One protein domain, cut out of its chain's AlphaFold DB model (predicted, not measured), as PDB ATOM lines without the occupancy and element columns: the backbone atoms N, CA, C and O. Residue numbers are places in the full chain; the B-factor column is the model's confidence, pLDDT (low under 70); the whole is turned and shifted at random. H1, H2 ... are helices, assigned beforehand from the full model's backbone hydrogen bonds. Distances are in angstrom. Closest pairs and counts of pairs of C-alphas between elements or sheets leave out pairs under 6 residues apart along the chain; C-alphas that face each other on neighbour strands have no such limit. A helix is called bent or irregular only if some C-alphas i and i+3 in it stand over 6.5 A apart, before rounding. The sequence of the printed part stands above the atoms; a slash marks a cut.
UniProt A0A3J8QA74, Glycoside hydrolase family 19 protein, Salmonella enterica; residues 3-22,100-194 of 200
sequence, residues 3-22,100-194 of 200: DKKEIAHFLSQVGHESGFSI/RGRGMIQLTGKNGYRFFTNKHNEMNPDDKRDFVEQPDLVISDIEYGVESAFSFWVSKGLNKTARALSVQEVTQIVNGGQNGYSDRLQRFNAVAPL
ATOM      1  N   ASP A   3     -13.761 -12.901  34.048       96.25
ATOM      2  CA  ASP A   3     -13.642 -11.448  34.076       96.25
ATOM      3  C   ASP A   3     -12.216 -11.009  33.721       96.25
ATOM      4  O   ASP A   3     -11.233 -11.459  34.307       96.25
ATOM      5  N   LYS A   4     -12.090 -10.104  32.753       97.19
ATOM      6  CA  LYS A   4     -10.792  -9.688  32.211       97.19
ATOM      7  C   LYS A   4      -9.936  -8.921  33.215       97.19
ATOM      8  O   LYS A   4      -8.714  -9.061  33.185       97.19
ATOM      9  N   LYS A   5     -10.549  -8.119  34.093       97.25
ATOM     10  CA  LYS A   5      -9.812  -7.383  35.127       97.25
ATOM     11  C   LYS A   5      -9.349  -8.348  36.215       97.25
ATOM     12  O   LYS A   5      -8.211  -8.251  36.666       97.25
ATOM     13  N   GLU A   6     -10.180  -9.325  36.571       97.81
ATOM     14  CA  GLU A   6      -9.777 -10.430  37.445       97.81
ATOM     15  C   GLU A   6      -8.601 -11.223  36.856       97.81
ATOM     16  O   GLU A   6      -7.630 -11.464  37.568       97.81
ATOM     17  N   ILE A   7      -8.636 -11.567  35.562       97.81
ATOM     18  CA  ILE A   7      -7.529 -12.261  34.882       97.81
ATOM     19  C   ILE A   7      -6.255 -11.404  34.905       97.81
ATOM     20  O   ILE A   7      -5.182 -11.920  35.211       97.81
ATOM     21  N   ALA A   8      -6.354 -10.096  34.630       98.12
ATOM     22  CA  ALA A   8      -5.211  -9.181  34.693       98.12
ATOM     23  C   ALA A   8      -4.585  -9.142  36.096       98.12
ATOM     24  O   ALA A   8      -3.362  -9.219  36.231       98.12
ATOM     25  N   HIS A   9      -5.422  -9.074  37.135       98.19
ATOM     26  CA  HIS A   9      -4.996  -9.149  38.532       98.19
ATOM     27  C   HIS A   9      -4.349 -10.492  38.862       98.19
ATOM     28  O   HIS A   9      -3.271 -10.524  39.442       98.19
ATOM     29  N   PHE A  10      -4.963 -11.606  38.475       97.50
ATOM     30  CA  PHE A  10      -4.417 -12.931  38.746       97.50
ATOM     31  C   PHE A  10      -3.034 -13.108  38.105       97.50
ATOM     32  O   PHE A  10      -2.071 -13.450  38.790       97.50
ATOM     33  N   LEU A  11      -2.905 -12.798  36.812       97.75
ATOM     34  CA  LEU A  11      -1.647 -12.938  36.077       97.75
ATOM     35  C   LEU A  11      -0.549 -12.009  36.606       97.75
ATOM     36  O   LEU A  11       0.605 -12.427  36.695       97.75
ATOM     37  N   SER A  12      -0.878 -10.767  36.973       97.75
ATOM     38  CA  SER A  12       0.119  -9.827  37.496       97.75
ATOM     39  C   SER A  12       0.659 -10.257  38.858       97.75
ATOM     40  O   SER A  12       1.865 -10.167  39.096       97.75
ATOM     41  N   GLN A  13      -0.214 -10.782  39.721       97.38
ATOM     42  CA  GLN A  13       0.149 -11.280  41.043       97.38
ATOM     43  C   GLN A  13       0.978 -12.564  40.926       97.38
ATOM     44  O   GLN A  13       2.088 -12.601  41.445       97.38
ATOM     45  N   VAL A  14       0.517 -13.573  40.174       96.69
ATOM     46  CA  VAL A  14       1.275 -14.819  39.939       96.69
ATOM     47  C   VAL A  14       2.637 -14.530  39.304       96.69
ATOM     48  O   VAL A  14       3.661 -15.059  39.736       96.69
ATOM     49  N   GLY A  15       2.667 -13.648  38.302       96.94
ATOM     50  CA  GLY A  15       3.900 -13.257  37.631       96.94
ATOM     51  C   GLY A  15       4.913 -12.608  38.576       96.94
ATOM     52  O   GLY A  15       6.110 -12.811  38.394       96.94
ATOM     53  N   HIS A  16       4.455 -11.860  39.583       96.50
ATOM     54  CA  HIS A  16       5.325 -11.316  40.624       96.50
ATOM     55  C   HIS A  16       5.785 -12.384  41.624       96.50
ATOM     56  O   HIS A  16       6.964 -12.427  41.956       96.50
ATOM     57  N   GLU A  17       4.869 -13.230  42.108       93.31
ATOM     58  CA  GLU A  17       5.169 -14.236  43.139       93.31
ATOM     59  C   GLU A  17       6.202 -15.261  42.672       93.31
ATOM     60  O   GLU A  17       7.058 -15.684  43.446       93.31
ATOM     61  N   SER A  18       6.123 -15.675  41.407       93.50
ATOM     62  CA  SER A  18       6.879 -16.838  40.945       93.50
ATOM     63  C   SER A  18       7.413 -16.741  39.524       93.50
ATOM     64  O   SER A  18       8.059 -17.676  39.052       93.50
ATOM     65  N   GLY A  19       7.126 -15.659  38.792       95.25
ATOM     66  CA  GLY A  19       7.443 -15.605  37.364       95.25
ATOM     67  C   GLY A  19       6.797 -16.753  36.582       95.25
ATOM     68  O   GLY A  19       7.388 -17.228  35.617       95.25
ATOM     69  N   PHE A  20       5.622 -17.220  37.028       94.69
ATOM     70  CA  PHE A  20       4.912 -18.389  36.490       94.69
ATOM     71  C   PHE A  20       5.670 -19.716  36.620       94.69
ATOM     72  O   PHE A  20       5.396 -20.666  35.891       94.69
ATOM     73  N   SER A  21       6.620 -19.797  37.551       94.75
ATOM     74  CA  SER A  21       7.312 -21.042  37.876       94.75
ATOM     75  C   SER A  21       6.659 -21.718  39.075       94.75
ATOM     76  O   SER A  21       6.253 -21.074  40.038       94.75
ATOM     77  N   ILE A  22       6.577 -23.041  39.048       95.12
ATOM     78  CA  ILE A  22       6.156 -23.803  40.221       95.12
ATOM     79  C   ILE A  22       7.375 -23.974  41.122       95.12
ATOM     80  O   ILE A  22       8.409 -24.474  40.685       95.12
ATOM     81  N   ARG A 100       5.085 -27.107  53.940       97.44
ATOM     82  CA  ARG A 100       5.807 -25.891  53.524       97.44
ATOM     83  C   ARG A 100       5.232 -25.319  52.220       97.44
ATOM     84  O   ARG A 100       4.487 -26.005  51.513       97.44
ATOM     85  N   GLY A 101       5.560 -24.065  51.921       95.31
ATOM     86  CA  GLY A 101       5.097 -23.365  50.726       95.31
ATOM     87  C   GLY A 101       5.467 -24.098  49.437       95.31
ATOM     88  O   GLY A 101       6.632 -24.447  49.243       95.31
ATOM     89  N   ARG A 102       4.469 -24.320  48.576       96.25
ATOM     90  CA  ARG A 102       4.615 -24.861  47.215       96.25
ATOM     91  C   ARG A 102       3.707 -24.125  46.224       96.25
ATOM     92  O   ARG A 102       2.741 -23.484  46.642       96.25
ATOM     93  N   GLY A 103       3.977 -24.277  44.930       95.06
ATOM     94  CA  GLY A 103       3.129 -23.786  43.837       95.06
ATOM     95  C   GLY A 103       3.551 -22.419  43.293       95.06
ATOM     96  O   GLY A 103       4.616 -21.901  43.630       95.06
ATOM     97  N   MET A 104       2.715 -21.844  42.422       94.19
ATOM     98  CA  MET A 104       2.966 -20.522  41.822       94.19
ATOM     99  C   MET A 104       2.559 -19.349  42.725       94.19
ATOM    100  O   MET A 104       3.104 -18.254  42.602       94.19
ATOM    101  N   ILE A 105       1.592 -19.576  43.619       89.75
ATOM    102  CA  ILE A 105       1.292 -18.708  44.760       89.75
ATOM    103  C   ILE A 105       1.384 -19.584  46.002       89.75
ATOM    104  O   ILE A 105       0.792 -20.663  46.038       89.75
ATOM    105  N   GLN A 106       2.134 -19.121  46.996       84.12
ATOM    106  CA  GLN A 106       2.568 -19.899  48.150       84.12
ATOM    107  C   GLN A 106       1.414 -20.634  48.878       84.12
ATOM    108  O   GLN A 106       0.712 -20.058  49.714       84.12
ATOM    109  N   LEU A 107       1.242 -21.934  48.596       93.25
ATOM    110  CA  LEU A 107       0.333 -22.833  49.313       93.25
ATOM    111  C   LEU A 107       1.047 -23.399  50.545       93.25
ATOM    112  O   LEU A 107       1.927 -24.252  50.421       93.25
ATOM    113  N   THR A 108       0.655 -22.951  51.738       94.12
ATOM    114  CA  THR A 108       1.312 -23.327  53.001       94.12
ATOM    115  C   THR A 108       0.302 -23.774  54.056       94.12
ATOM    116  O   THR A 108      -0.802 -23.240  54.163       94.12
ATOM    117  N   GLY A 109       0.723 -24.718  54.897       96.94
ATOM    118  CA  GLY A 109      -0.014 -25.191  56.062       96.94
ATOM    119  C   GLY A 109      -1.113 -26.197  55.729       96.94
ATOM    120  O   GLY A 109      -1.762 -26.131  54.686       96.94
ATOM    121  N   LYS A 110      -1.357 -27.129  56.649       98.25
ATOM    122  CA  LYS A 110      -2.300 -28.244  56.488       98.25
ATOM    123  C   LYS A 110      -3.705 -27.804  56.080       98.25
ATOM    124  O   LYS A 110      -4.347 -28.471  55.275       98.25
ATOM    125  N   ASN A 111      -4.184 -26.671  56.597       96.88
ATOM    126  CA  ASN A 111      -5.481 -26.108  56.214       96.88
ATOM    127  C   ASN A 111      -5.510 -25.667  54.747       96.88
ATOM    128  O   ASN A 111      -6.524 -25.877  54.088       96.88
ATOM    129  N   GLY A 112      -4.416 -25.098  54.232       95.88
ATOM    130  CA  GLY A 112      -4.296 -24.722  52.824       95.88
ATOM    131  C   GLY A 112      -4.356 -25.948  51.915       95.88
ATOM    132  O   GLY A 112      -5.192 -26.006  51.016       95.88
ATOM    133  N   TYR A 113      -3.552 -26.972  52.209       97.81
ATOM    134  CA  TYR A 113      -3.563 -28.232  51.451       97.81
ATOM    135  C   TYR A 113      -4.917 -28.952  51.526       97.81
ATOM    136  O   TYR A 113      -5.381 -29.501  50.527       97.81
ATOM    137  N   ARG A 114      -5.603 -28.899  52.675       97.88
ATOM    138  CA  ARG A 114      -6.962 -29.446  52.826       97.88
ATOM    139  C   ARG A 114      -7.986 -28.674  52.002       97.88
ATOM    140  O   ARG A 114      -8.822 -29.287  51.347       97.88
ATOM    141  N   PHE A 115      -7.926 -27.342  52.023       96.69
ATOM    142  CA  PHE A 115      -8.793 -26.511  51.193       96.69
ATOM    143  C   PHE A 115      -8.584 -26.827  49.710       96.69
ATOM    144  O   PHE A 115      -9.558 -27.056  48.998       96.69
ATOM    145  N   PHE A 116      -7.325 -26.916  49.270       97.62
ATOM    146  CA  PHE A 116      -7.004 -27.253  47.888       97.62
ATOM    147  C   PHE A 116      -7.494 -28.651  47.504       97.62
ATOM    148  O   PHE A 116      -8.171 -28.786  46.495       97.62
ATOM    149  N   THR A 117      -7.272 -29.654  48.356       98.12
ATOM    150  CA  THR A 117      -7.806 -31.017  48.179       98.12
ATOM    151  C   THR A 117      -9.312 -31.019  47.962       98.12
ATOM    152  O   THR A 117      -9.805 -31.604  47.000       98.12
ATOM    153  N   ASN A 118     -10.055 -30.326  48.822       97.19
ATOM    154  CA  ASN A 118     -11.506 -30.268  48.702       97.19
ATOM    155  C   ASN A 118     -11.934 -29.562  47.413       97.19
ATOM    156  O   ASN A 118     -12.824 -30.056  46.726       97.19
ATOM    157  N   LYS A 119     -11.296 -28.433  47.075       95.69
ATOM    158  CA  LYS A 119     -11.660 -27.645  45.895       95.69
ATOM    159  C   LYS A 119     -11.339 -28.373  44.593       95.69
ATOM    160  O   LYS A 119     -12.194 -28.411  43.716       95.69
ATOM    161  N   HIS A 120     -10.164 -28.985  44.498       96.81
ATOM    162  CA  HIS A 120      -9.773 -29.800  43.353       96.81
ATOM    163  C   HIS A 120     -10.757 -30.952  43.149       96.81
ATOM    164  O   HIS A 120     -11.331 -31.100  42.078       96.81
ATOM    165  N   ASN A 121     -11.053 -31.702  44.213       97.62
ATOM    166  CA  ASN A 121     -11.981 -32.824  44.132       97.62
ATOM    167  C   ASN A 121     -13.413 -32.377  43.793       97.62
ATOM    168  O   ASN A 121     -14.133 -33.116  43.129       97.62
ATOM    169  N   GLU A 122     -13.865 -31.211  44.253       95.62
ATOM    170  CA  GLU A 122     -15.174 -30.654  43.883       95.62
ATOM    171  C   GLU A 122     -15.263 -30.361  42.378       95.62
ATOM    172  O   GLU A 122     -16.285 -30.649  41.763       95.62
ATOM    173  N   MET A 123     -14.195 -29.810  41.794       93.19
ATOM    174  CA  MET A 123     -14.166 -29.378  40.394       93.19
ATOM    175  C   MET A 123     -13.802 -30.503  39.417       93.19
ATOM    176  O   MET A 123     -14.247 -30.469  38.273       93.19
ATOM    177  N   ASN A 124     -13.040 -31.500  39.871       95.69
ATOM    178  CA  ASN A 124     -12.505 -32.594  39.060       95.69
ATOM    179  C   ASN A 124     -12.969 -33.945  39.644       95.69
ATOM    180  O   ASN A 124     -12.218 -34.626  40.344       95.69
ATOM    181  N   PRO A 125     -14.238 -34.344  39.432       95.00
ATOM    182  CA  PRO A 125     -14.778 -35.571  40.017       95.00
ATOM    183  C   PRO A 125     -14.083 -36.843  39.516       95.00
ATOM    184  O   PRO A 125     -14.009 -37.808  40.279       95.00
ATOM    185  N   ASP A 126     -13.549 -36.817  38.294       97.31
ATOM    186  CA  ASP A 126     -12.866 -37.946  37.651       97.31
ATOM    187  C   ASP A 126     -11.367 -38.022  37.987       97.31
ATOM    188  O   ASP A 126     -10.730 -39.040  37.729       97.31
ATOM    189  N   ASP A 127     -10.809 -36.978  38.612       96.81
ATOM    190  CA  ASP A 127      -9.415 -36.930  39.049       96.81
ATOM    191  C   ASP A 127      -9.328 -36.598  40.538       96.81
ATOM    192  O   ASP A 127      -8.957 -35.505  40.937       96.81
ATOM    193  N   LYS A 128      -9.714 -37.531  41.412       97.88
ATOM    194  CA  LYS A 128      -9.596 -37.285  42.855       97.88
ATOM    195  C   LYS A 128      -8.134 -37.343  43.300       97.88
ATOM    196  O   LYS A 128      -7.419 -38.308  43.008       97.88
ATOM    197  N   ARG A 129      -7.708 -36.357  44.091       98.00
ATOM    198  CA  ARG A 129      -6.384 -36.290  44.729       98.00
ATOM    199  C   ARG A 129      -6.483 -35.946  46.208       98.00
ATOM    200  O   ARG A 129      -7.469 -35.371  46.662       98.00
ATOM    201  N   ASP A 130      -5.444 -36.308  46.957       98.12
ATOM    202  CA  ASP A 130      -5.262 -35.918  48.355       98.12
ATOM    203  C   ASP A 130      -3.910 -35.214  48.514       98.12
ATOM    204  O   ASP A 130      -2.865 -35.849  48.658       98.12
ATOM    205  N   PHE A 131      -3.932 -33.882  48.486       98.19
ATOM    206  CA  PHE A 131      -2.731 -33.063  48.649       98.19
ATOM    207  C   PHE A 131      -2.323 -32.916  50.122       98.19
ATOM    208  O   PHE A 131      -1.239 -32.415  50.412       98.19
ATOM    209  N   VAL A 132      -3.160 -33.337  51.078       98.31
ATOM    210  CA  VAL A 132      -2.743 -33.448  52.483       98.31
ATOM    211  C   VAL A 132      -1.865 -34.684  52.650       98.31
ATOM    212  O   VAL A 132      -0.841 -34.634  53.336       98.31
ATOM    213  N   GLU A 133      -2.229 -35.785  51.999       98.31
ATOM    214  CA  GLU A 133      -1.417 -36.994  52.022       98.31
ATOM    215  C   GLU A 133      -0.170 -36.857  51.142       98.31
ATOM    216  O   GLU A 133       0.938 -37.102  51.628       98.31
ATOM    217  N   GLN A 134      -0.332 -36.357  49.912       97.69
ATOM    218  CA  GLN A 134       0.720 -36.219  48.899       97.69
ATOM    219  C   GLN A 134       0.931 -34.748  48.475       97.69
ATOM    220  O   GLN A 134       0.598 -34.361  47.353       97.69
ATOM    221  N   PRO A 135       1.498 -33.889  49.344       97.56
ATOM    222  CA  PRO A 135       1.659 -32.460  49.056       97.56
ATOM    223  C   PRO A 135       2.629 -32.158  47.904       97.56
ATOM    224  O   PRO A 135       2.539 -31.090  47.302       97.56
ATOM    225  N   ASP A 136       3.542 -33.077  47.582       96.69
ATOM    226  CA  ASP A 136       4.518 -32.893  46.500       96.69
ATOM    227  C   ASP A 136       3.882 -32.955  45.101       96.69
ATOM    228  O   ASP A 136       4.476 -32.455  44.148       96.69
ATOM    229  N   LEU A 137       2.637 -33.439  44.980       97.31
ATOM    230  CA  LEU A 137       1.873 -33.373  43.727       97.31
ATOM    231  C   LEU A 137       1.759 -31.942  43.182       97.31
ATOM    232  O   LEU A 137       1.753 -31.743  41.974       97.31
ATOM    233  N   VAL A 138       1.737 -30.942  44.070       97.38
ATOM    234  CA  VAL A 138       1.684 -29.517  43.702       97.38
ATOM    235  C   VAL A 138       2.893 -29.086  42.866       97.38
ATOM    236  O   VAL A 138       2.789 -28.129  42.106       97.38
ATOM    237  N   ILE A 139       4.043 -29.752  43.023       96.12
ATOM    238  CA  ILE A 139       5.288 -29.408  42.318       96.12
ATOM    239  C   ILE A 139       5.697 -30.425  41.257       96.12
ATOM    240  O   ILE A 139       6.500 -30.092  40.388       96.12
ATOM    241  N   SER A 140       5.166 -31.647  41.308       94.50
ATOM    242  CA  SER A 140       5.460 -32.679  40.311       94.50
ATOM    243  C   SER A 140       4.551 -32.620  39.084       94.50
ATOM    244  O   SER A 140       4.858 -33.273  38.091       94.50
ATOM    245  N   ASP A 141       3.448 -31.871  39.148       95.56
ATOM    246  CA  ASP A 141       2.492 -31.713  38.053       95.56
ATOM    247  C   ASP A 141       2.180 -30.230  37.809       95.56
ATOM    248  O   ASP A 141       1.886 -29.470  38.740       95.56
ATOM    249  N   ILE A 142       2.250 -29.812  36.544       94.56
ATOM    250  CA  ILE A 142       2.005 -28.422  36.166       94.56
ATOM    251  C   ILE A 142       0.540 -28.020  36.346       94.56
ATOM    252  O   ILE A 142       0.274 -26.883  36.741       94.56
ATOM    253  N   GLU A 143      -0.403 -28.933  36.111       95.38
ATOM    254  CA  GLU A 143      -1.831 -28.665  36.254       95.38
ATOM    255  C   GLU A 143      -2.162 -28.395  37.720       95.38
ATOM    256  O   GLU A 143      -2.764 -27.368  38.035       95.38
ATOM    257  N   TYR A 144      -1.654 -29.225  38.635       97.06
ATOM    258  CA  TYR A 144      -1.856 -29.027  40.072       97.06
ATOM    259  C   TYR A 144      -1.149 -27.774  40.598       97.06
ATOM    260  O   TYR A 144      -1.707 -27.066  41.440       97.06
ATOM    261  N   GLY A 145       0.048 -27.453  40.098       96.00
ATOM    262  CA  GLY A 145       0.760 -26.236  40.490       96.00
ATOM    263  C   GLY A 145       0.091 -24.940  40.009       96.00
ATOM    264  O   GLY A 145       0.144 -23.923  40.708       96.00
ATOM    265  N   VAL A 146      -0.570 -24.966  38.847       95.44
ATOM    266  CA  VAL A 146      -1.404 -23.854  38.353       95.44
ATOM    267  C   VAL A 146      -2.720 -23.783  39.129       95.44
ATOM    268  O   VAL A 146      -3.126 -22.710  39.585       95.44
ATOM    269  N   GLU A 147      -3.390 -24.918  39.325       96.12
ATOM    270  CA  GLU A 147      -4.666 -24.982  40.035       96.12
ATOM    271  C   GLU A 147      -4.530 -24.542  41.497       96.12
ATOM    272  O   GLU A 147      -5.415 -23.864  42.026       96.12
ATOM    273  N   SER A 148      -3.396 -24.826  42.147       95.50
ATOM    274  CA  SER A 148      -3.146 -24.372  43.515       95.50
ATOM    275  C   SER A 148      -3.156 -22.840  43.627       95.50
ATOM    276  O   SER A 148      -3.629 -22.305  44.634       95.50
ATOM    277  N   ALA A 149      -2.714 -22.116  42.591       95.25
ATOM    278  CA  ALA A 149      -2.788 -20.655  42.547       95.25
ATOM    279  C   ALA A 149      -4.237 -20.158  42.415       95.25
ATOM    280  O   ALA A 149      -4.634 -19.219  43.112       95.25
ATOM    281  N   PHE A 150      -5.062 -20.815  41.593       94.44
ATOM    282  CA  PHE A 150      -6.499 -20.519  41.526       94.44
ATOM    283  C   PHE A 150      -7.206 -20.824  42.849       94.44
ATOM    284  O   PHE A 150      -8.030 -20.037  43.315       94.44
ATOM    285  N   SER A 151      -6.857 -21.934  43.492       93.31
ATOM    286  CA  SER A 151      -7.385 -22.310  44.802       93.31
ATOM    287  C   SER A 151      -7.055 -21.255  45.860       93.31
ATOM    288  O   SER A 151      -7.948 -20.806  46.583       93.31
ATOM    289  N   PHE A 152      -5.810 -20.760  45.895       92.06
ATOM    290  CA  PHE A 152      -5.442 -19.620  46.736       92.06
ATOM    291  C   PHE A 152      -6.324 -18.400  46.440       92.06
ATOM    292  O   PHE A 152      -6.914 -17.836  47.365       92.06
ATOM    293  N   TRP A 153      -6.466 -18.026  45.166       94.94
ATOM    294  CA  TRP A 153      -7.276 -16.883  44.737       94.94
ATOM    295  C   TRP A 153      -8.719 -16.960  45.253       94.94
ATOM    296  O   TRP A 153      -9.245 -16.002  45.830       94.94
ATOM    297  N   VAL A 154      -9.341 -18.135  45.124       93.31
ATOM    298  CA  VAL A 154     -10.696 -18.411  45.619       93.31
ATOM    299  C   VAL A 154     -10.749 -18.388  47.147       93.31
ATOM    300  O   VAL A 154     -11.674 -17.806  47.711       93.31
ATOM    301  N   SER A 155      -9.751 -18.950  47.836       90.75
ATOM    302  CA  SER A 155      -9.685 -18.947  49.308       90.75
ATOM    303  C   SER A 155      -9.640 -17.532  49.902       90.75
ATOM    304  O   SER A 155     -10.123 -17.305  51.010       90.75
ATOM    305  N   LYS A 156      -9.094 -16.567  49.152       92.19
ATOM    306  CA  LYS A 156      -9.041 -15.145  49.517       92.19
ATOM    307  C   LYS A 156     -10.293 -14.364  49.104       92.19
ATOM    308  O   LYS A 156     -10.375 -13.169  49.366       92.19
ATOM    309  N   GLY A 157     -11.254 -15.018  48.450       94.50
ATOM    310  CA  GLY A 157     -12.465 -14.394  47.916       94.50
ATOM    311  C   GLY A 157     -12.222 -13.484  46.709       94.50
ATOM    312  O   GLY A 157     -13.142 -12.788  46.276       94.50
ATOM    313  N   LEU A 158     -11.012 -13.496  46.139       95.88
ATOM    314  CA  LEU A 158     -10.630 -12.612  45.036       95.88
ATOM    315  C   LEU A 158     -11.382 -12.942  43.743       95.88
ATOM    316  O   LEU A 158     -11.618 -12.052  42.933       95.88
ATOM    317  N   ASN A 159     -11.890 -14.169  43.608       94.69
ATOM    318  CA  ASN A 159     -12.798 -14.544  42.522       94.69
ATOM    319  C   ASN A 159     -14.129 -13.765  42.516       94.69
ATOM    320  O   ASN A 159     -14.840 -13.708  41.510       94.69
ATOM    321  N   LYS A 160     -14.488 -13.159  43.651       93.88
ATOM    322  CA  LYS A 160     -15.686 -12.326  43.792       93.88
ATOM    323  C   LYS A 160     -15.334 -10.844  43.792       93.88
ATOM    324  O   LYS A 160     -16.040 -10.061  43.165       93.88
ATOM    325  N   THR A 161     -14.252 -10.466  44.469       96.56
ATOM    326  CA  THR A 161     -13.951  -9.062  44.773       96.56
ATOM    327  C   THR A 161     -12.975  -8.401  43.805       96.56
ATOM    328  O   THR A 161     -13.129  -7.211  43.553       96.56
ATOM    329  N   ALA A 162     -12.022  -9.129  43.207       96.81
ATOM    330  CA  ALA A 162     -10.896  -8.520  42.484       96.81
ATOM    331  C   ALA A 162     -11.317  -7.607  41.322       96.81
ATOM    332  O   ALA A 162     -10.656  -6.609  41.054       96.81
ATOM    333  N   ARG A 163     -12.454  -7.893  40.679       95.62
ATOM    334  CA  ARG A 163     -13.025  -7.060  39.606       95.62
ATOM    335  C   ARG A 163     -13.311  -5.609  40.024       95.62
ATOM    336  O   ARG A 163     -13.323  -4.723  39.179       95.62
ATOM    337  N   ALA A 164     -13.549  -5.366  41.313       96.25
ATOM    338  CA  ALA A 164     -13.852  -4.046  41.865       96.25
ATOM    339  C   ALA A 164     -12.654  -3.400  42.581       96.25
ATOM    340  O   ALA A 164     -12.766  -2.267  43.032       96.25
ATOM    341  N   LEU A 165     -11.530  -4.113  42.696       97.44
ATOM    342  CA  LEU A 165     -10.364  -3.677  43.460       97.44
ATOM    343  C   LEU A 165      -9.276  -3.097  42.557       97.44
ATOM    344  O   LEU A 165      -9.127  -3.490  41.391       97.44
ATOM    345  N   SER A 166      -8.488  -2.203  43.145       98.25
ATOM    346  CA  SER A 166      -7.205  -1.745  42.621       98.25
ATOM    347  C   SER A 166      -6.098  -2.785  42.812       98.25
ATOM    348  O   SER A 166      -6.187  -3.683  43.658       98.25
ATOM    349  N   VAL A 167      -4.995  -2.645  42.074       98.31
ATOM    350  CA  VAL A 167      -3.788  -3.469  42.228       98.31
ATOM    351  C   VAL A 167      -3.243  -3.352  43.649       98.31
ATOM    352  O   VAL A 167      -2.749  -4.338  44.196       98.31
ATOM    353  N   GLN A 168      -3.356  -2.178  44.274       98.19
ATOM    354  CA  GLN A 168      -2.891  -1.945  45.641       98.19
ATOM    355  C   GLN A 168      -3.686  -2.782  46.655       98.19
ATOM    356  O   GLN A 168      -3.102  -3.440  47.524       98.19
ATOM    357  N   GLU A 169      -5.012  -2.807  46.519       98.25
ATOM    358  CA  GLU A 169      -5.905  -3.588  47.381       98.25
ATOM    359  C   GLU A 169      -5.732  -5.094  47.159       98.25
ATOM    360  O   GLU A 169      -5.612  -5.850  48.125       98.25
ATOM    361  N   VAL A 170      -5.633  -5.541  45.903       97.88
ATOM    362  CA  VAL A 170      -5.346  -6.951  45.592       97.88
ATOM    363  C   VAL A 170      -3.986  -7.361  46.166       97.88
ATOM    364  O   VAL A 170      -3.879  -8.412  46.797       97.88
ATOM    365  N   THR A 171      -2.961  -6.513  46.039       97.25
ATOM    366  CA  THR A 171      -1.626  -6.757  46.613       97.25
ATOM    367  C   THR A 171      -1.689  -6.899  48.134       97.25
ATOM    368  O   THR A 171      -1.082  -7.818  48.688       97.25
ATOM    369  N   GLN A 172      -2.484  -6.061  48.809       96.62
ATOM    370  CA  GLN A 172      -2.694  -6.162  50.253       96.62
ATOM    371  C   GLN A 172      -3.287  -7.520  50.649       96.62
ATOM    372  O   GLN A 172      -2.885  -8.087  51.665       96.62
ATOM    373  N   ILE A 173      -4.226  -8.053  49.865       95.56
ATOM    374  CA  ILE A 173      -4.882  -9.340  50.139       95.56
ATOM    375  C   ILE A 173      -3.942 -10.521  49.856       95.56
ATOM    376  O   ILE A 173      -3.903 -11.472  50.641       95.56
ATOM    377  N   VAL A 174      -3.189 -10.464  48.752       93.38
ATOM    378  CA  VAL A 174      -2.267 -11.533  48.333       93.38
ATOM    379  C   VAL A 174      -1.061 -11.621  49.273       93.38
ATOM    380  O   VAL A 174      -0.752 -12.705  49.760       93.38
ATOM    381  N   ASN A 175      -0.421 -10.491  49.582       90.81
ATOM    382  CA  ASN A 175       0.851 -10.444  50.315       90.81
ATOM    383  C   ASN A 175       0.691 -10.087  51.810       90.81
ATOM    384  O   ASN A 175       1.619 -10.210  52.604       90.81
ATOM    385  N   GLY A 176      -0.479  -9.599  52.235       89.44
ATOM    386  CA  GLY A 176      -0.657  -9.066  53.592       89.44
ATOM    387  C   GLY A 176       0.061  -7.727  53.823       89.44
ATOM    388  O   GLY A 176       0.196  -7.284  54.963       89.44
ATOM    389  N   GLY A 177       0.513  -7.072  52.752       91.56
ATOM    390  CA  GLY A 177       1.249  -5.811  52.758       91.56
ATOM    391  C   GLY A 177       1.492  -5.313  51.334       91.56
ATOM    392  O   GLY A 177       0.949  -5.860  50.381       91.56
ATOM    393  N   GLN A 178       2.341  -4.295  51.181       95.00
ATOM    394  CA  GLN A 178       2.622  -3.654  49.884       95.00
ATOM    395  C   GLN A 178       3.990  -4.030  49.293       95.00
ATOM    396  O   GLN A 178       4.487  -3.374  48.375       95.00
ATOM    397  N   ASN A 179       4.621  -5.092  49.805       92.00
ATOM    398  CA  ASN A 179       5.901  -5.545  49.268       92.00
ATOM    399  C   ASN A 179       5.718  -5.972  47.799       92.00
ATOM    400  O   ASN A 179       4.818  -6.742  47.455       92.00
ATOM    401  N   GLY A 180       6.563  -5.433  46.920       95.19
ATOM    402  CA  GLY A 180       6.500  -5.724  45.488       95.19
ATOM    403  C   GLY A 180       5.381  -5.017  44.715       95.19
ATOM    404  O   GLY A 180       5.220  -5.299  43.532       95.19
ATOM    405  N   TYR A 181       4.636  -4.088  45.331       97.56
ATOM    406  CA  TYR A 181       3.522  -3.379  44.681       97.56
ATOM    407  C   TYR A 181       3.891  -2.783  43.311       97.56
ATOM    408  O   TYR A 181       3.178  -3.007  42.338       97.56
ATOM    409  N   SER A 182       5.027  -2.083  43.210       98.12
ATOM    410  CA  SER A 182       5.449  -1.445  41.954       98.12
ATOM    411  C   SER A 182       5.619  -2.439  40.800       98.12
ATOM    412  O   SER A 182       5.268  -2.119  39.669       98.12
ATOM    413  N   ASP A 183       6.145  -3.636  41.071       98.44
ATOM    414  CA  ASP A 183       6.327  -4.674  40.048       98.44
ATOM    415  C   ASP A 183       4.979  -5.310  39.669       98.44
ATOM    416  O   ASP A 183       4.688  -5.495  38.489       98.44
ATOM    417  N   ARG A 184       4.091  -5.541  40.646       98.50
ATOM    418  CA  ARG A 184       2.717  -6.020  40.398       98.50
ATOM    419  C   ARG A 184       1.921  -5.037  39.534       98.50
ATOM    420  O   ARG A 184       1.259  -5.462  38.589       98.50
ATOM    421  N   LEU A 185       2.030  -3.734  39.805       98.69
ATOM    422  CA  LEU A 185       1.403  -2.677  39.006       98.69
ATOM    423  C   LEU A 185       1.962  -2.644  37.582       98.69
ATOM    424  O   LEU A 185       1.200  -2.615  36.616       98.69
ATOM    425  N   GLN A 186       3.286  -2.720  37.434       98.62
ATOM    426  CA  GLN A 186       3.921  -2.776  36.119       98.62
ATOM    427  C   GLN A 186       3.429  -3.982  35.304       98.62
ATOM    428  O   GLN A 186       3.093  -3.834  34.127       98.62
ATOM    429  N   ARG A 187       3.334  -5.161  35.928       98.62
ATOM    430  CA  ARG A 187       2.819  -6.383  35.290       98.62
ATOM    431  C   ARG A 187       1.345  -6.270  34.925       98.62
ATOM    432  O   ARG A 187       0.978  -6.649  33.817       98.62
ATOM    433  N   PHE A 188       0.513  -5.721  35.812       98.62
ATOM    434  CA  PHE A 188      -0.899  -5.471  35.519       98.62
ATOM    435  C   PHE A 188      -1.037  -4.580  34.281       98.62
ATOM    436  O   PHE A 188      -1.706  -4.954  33.320       98.62
ATOM    437  N   ASN A 189      -0.306  -3.465  34.243       98.56
ATOM    438  CA  ASN A 189      -0.338  -2.516  33.131       98.56
ATOM    439  C   ASN A 189       0.230  -3.070  31.818       98.56
ATOM    440  O   ASN A 189      -0.136  -2.585  30.744       98.56
ATOM    441  N   ALA A 190       1.102  -4.078  31.880       98.31
ATOM    442  CA  ALA A 190       1.581  -4.801  30.707       98.31
ATOM    443  C   ALA A 190       0.519  -5.766  30.143       98.31
ATOM    444  O   ALA A 190       0.386  -5.886  28.927       98.31
ATOM    445  N   VAL A 191      -0.263  -6.418  31.012       97.56
ATOM    446  CA  VAL A 191      -1.320  -7.374  30.626       97.56
ATOM    447  C   VAL A 191      -2.618  -6.669  30.216       97.56
ATOM    448  O   VAL A 191      -3.306  -7.126  29.302       97.56
ATOM    449  N   ALA A 192      -2.940  -5.536  30.844       98.06
ATOM    450  CA  ALA A 192      -4.164  -4.767  30.632       98.06
ATOM    451  C   ALA A 192      -4.552  -4.550  29.148       98.06
ATOM    452  O   ALA A 192      -5.667  -4.931  28.764       98.06
ATOM    453  N   PRO A 193      -3.660  -4.049  28.260       97.94
ATOM    454  CA  PRO A 193      -4.009  -3.847  26.851       97.94
ATOM    455  C   PRO A 193      -4.307  -5.152  26.098       97.94
ATOM    456  O   PRO A 193      -5.137  -5.149  25.190       97.94
ATOM    457  N   LEU A 194      -3.686  -6.275  26.480       97.69
ATOM    458  CA  LEU A 194      -3.915  -7.580  25.843       97.69
ATOM    459  C   LEU A 194      -5.319  -8.115  26.146       97.69
ATOM    460  O   LEU A 194      -5.955  -8.734  25.294       97.69
TER     461      LEU A 194
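AT A GLANCE: This is residues 3 to 22 and 100 to 194 of the 200 residues of the protein "Glycoside hydrolase family 19 protein" of Salmonella enterica (UniProt A0A3J8QA74). Two lobes of crossed helices make the longest axis: in one, H5, H6 and H7 pack on H1; in the other, H2 crosses H4 and short H3 sits at a corner of H4. H4 reaches from its own lobe toward H1 and H5, and residues 122 to 127 stick out. The printed part has 115 residues with seven named helices, H1 to H7 in order, and no named strand: all helix. It is compact, radius of gyration of the C-alphas 14.1 A, and only just elongated, spanning 38 by 25 by 23 A.

IN THESE COORDINATES: H1, residues 4 to 18, begins at C-alpha 4 (-10.792, -9.688, 32.211) and is 21.0 A long. H2 is residues 110 to 123, 20.0 A; H3, 137 to 140; H4, 142 to 155, 20.0 A; H5, 158 to 164; H6, 167 to 175, 11.6 A. H7, residues 181 to 194, 20.7 A, ends at C-alpha 194 (-3.915, -7.580, 25.843). H5 is irregular, C-alphas 160 and 163 being 7.2 A apart; H7 only just, 190 and 193 being 6.9 A apart.

HOW THE PARTS SIT: The hub H1 touches H7 at a steep tilt of 45 degrees, closest C-alphas Ser 12 and Phe 188, 4.9 A. Residues 5 to 9 of H1 touch H5, Glu 6 to Arg 163, 5.2 A; residues 9 to 13 touch H6, His 9 to Val 167, 6.9 A. H1 and H4 are close but not clearly touching, Val 14 to Ala 149, 7.6 A. Residues 115 to 120 of H2 touch H4 about perpendicular, 76 degrees, Phe 116 to Ser 151, 5.8 A. H3 touches H4 only at the corner, Val 138 to Gly 145, 4.7 A. O i to N i+4 pairs are within hydrogen-bond range throughout H1, H2 and H6, in 9 of 10 in H4, 8 of 10 in H7 and 1 of 3 in H5, which has 2 of 4 O i to N i+3 pairs within range; H3, with 4 residues, is too short for any O i to N i+4 pair.

THE WHOLE: C-alphas 133 and 193, farthest apart, are 41.7 A apart. Residues 23 to 99 are not printed; C-alphas 22 and 100 are 13.5 A apart across the cut. H2 to H3 is a long link. No printed residue is under 70 in pLDDT.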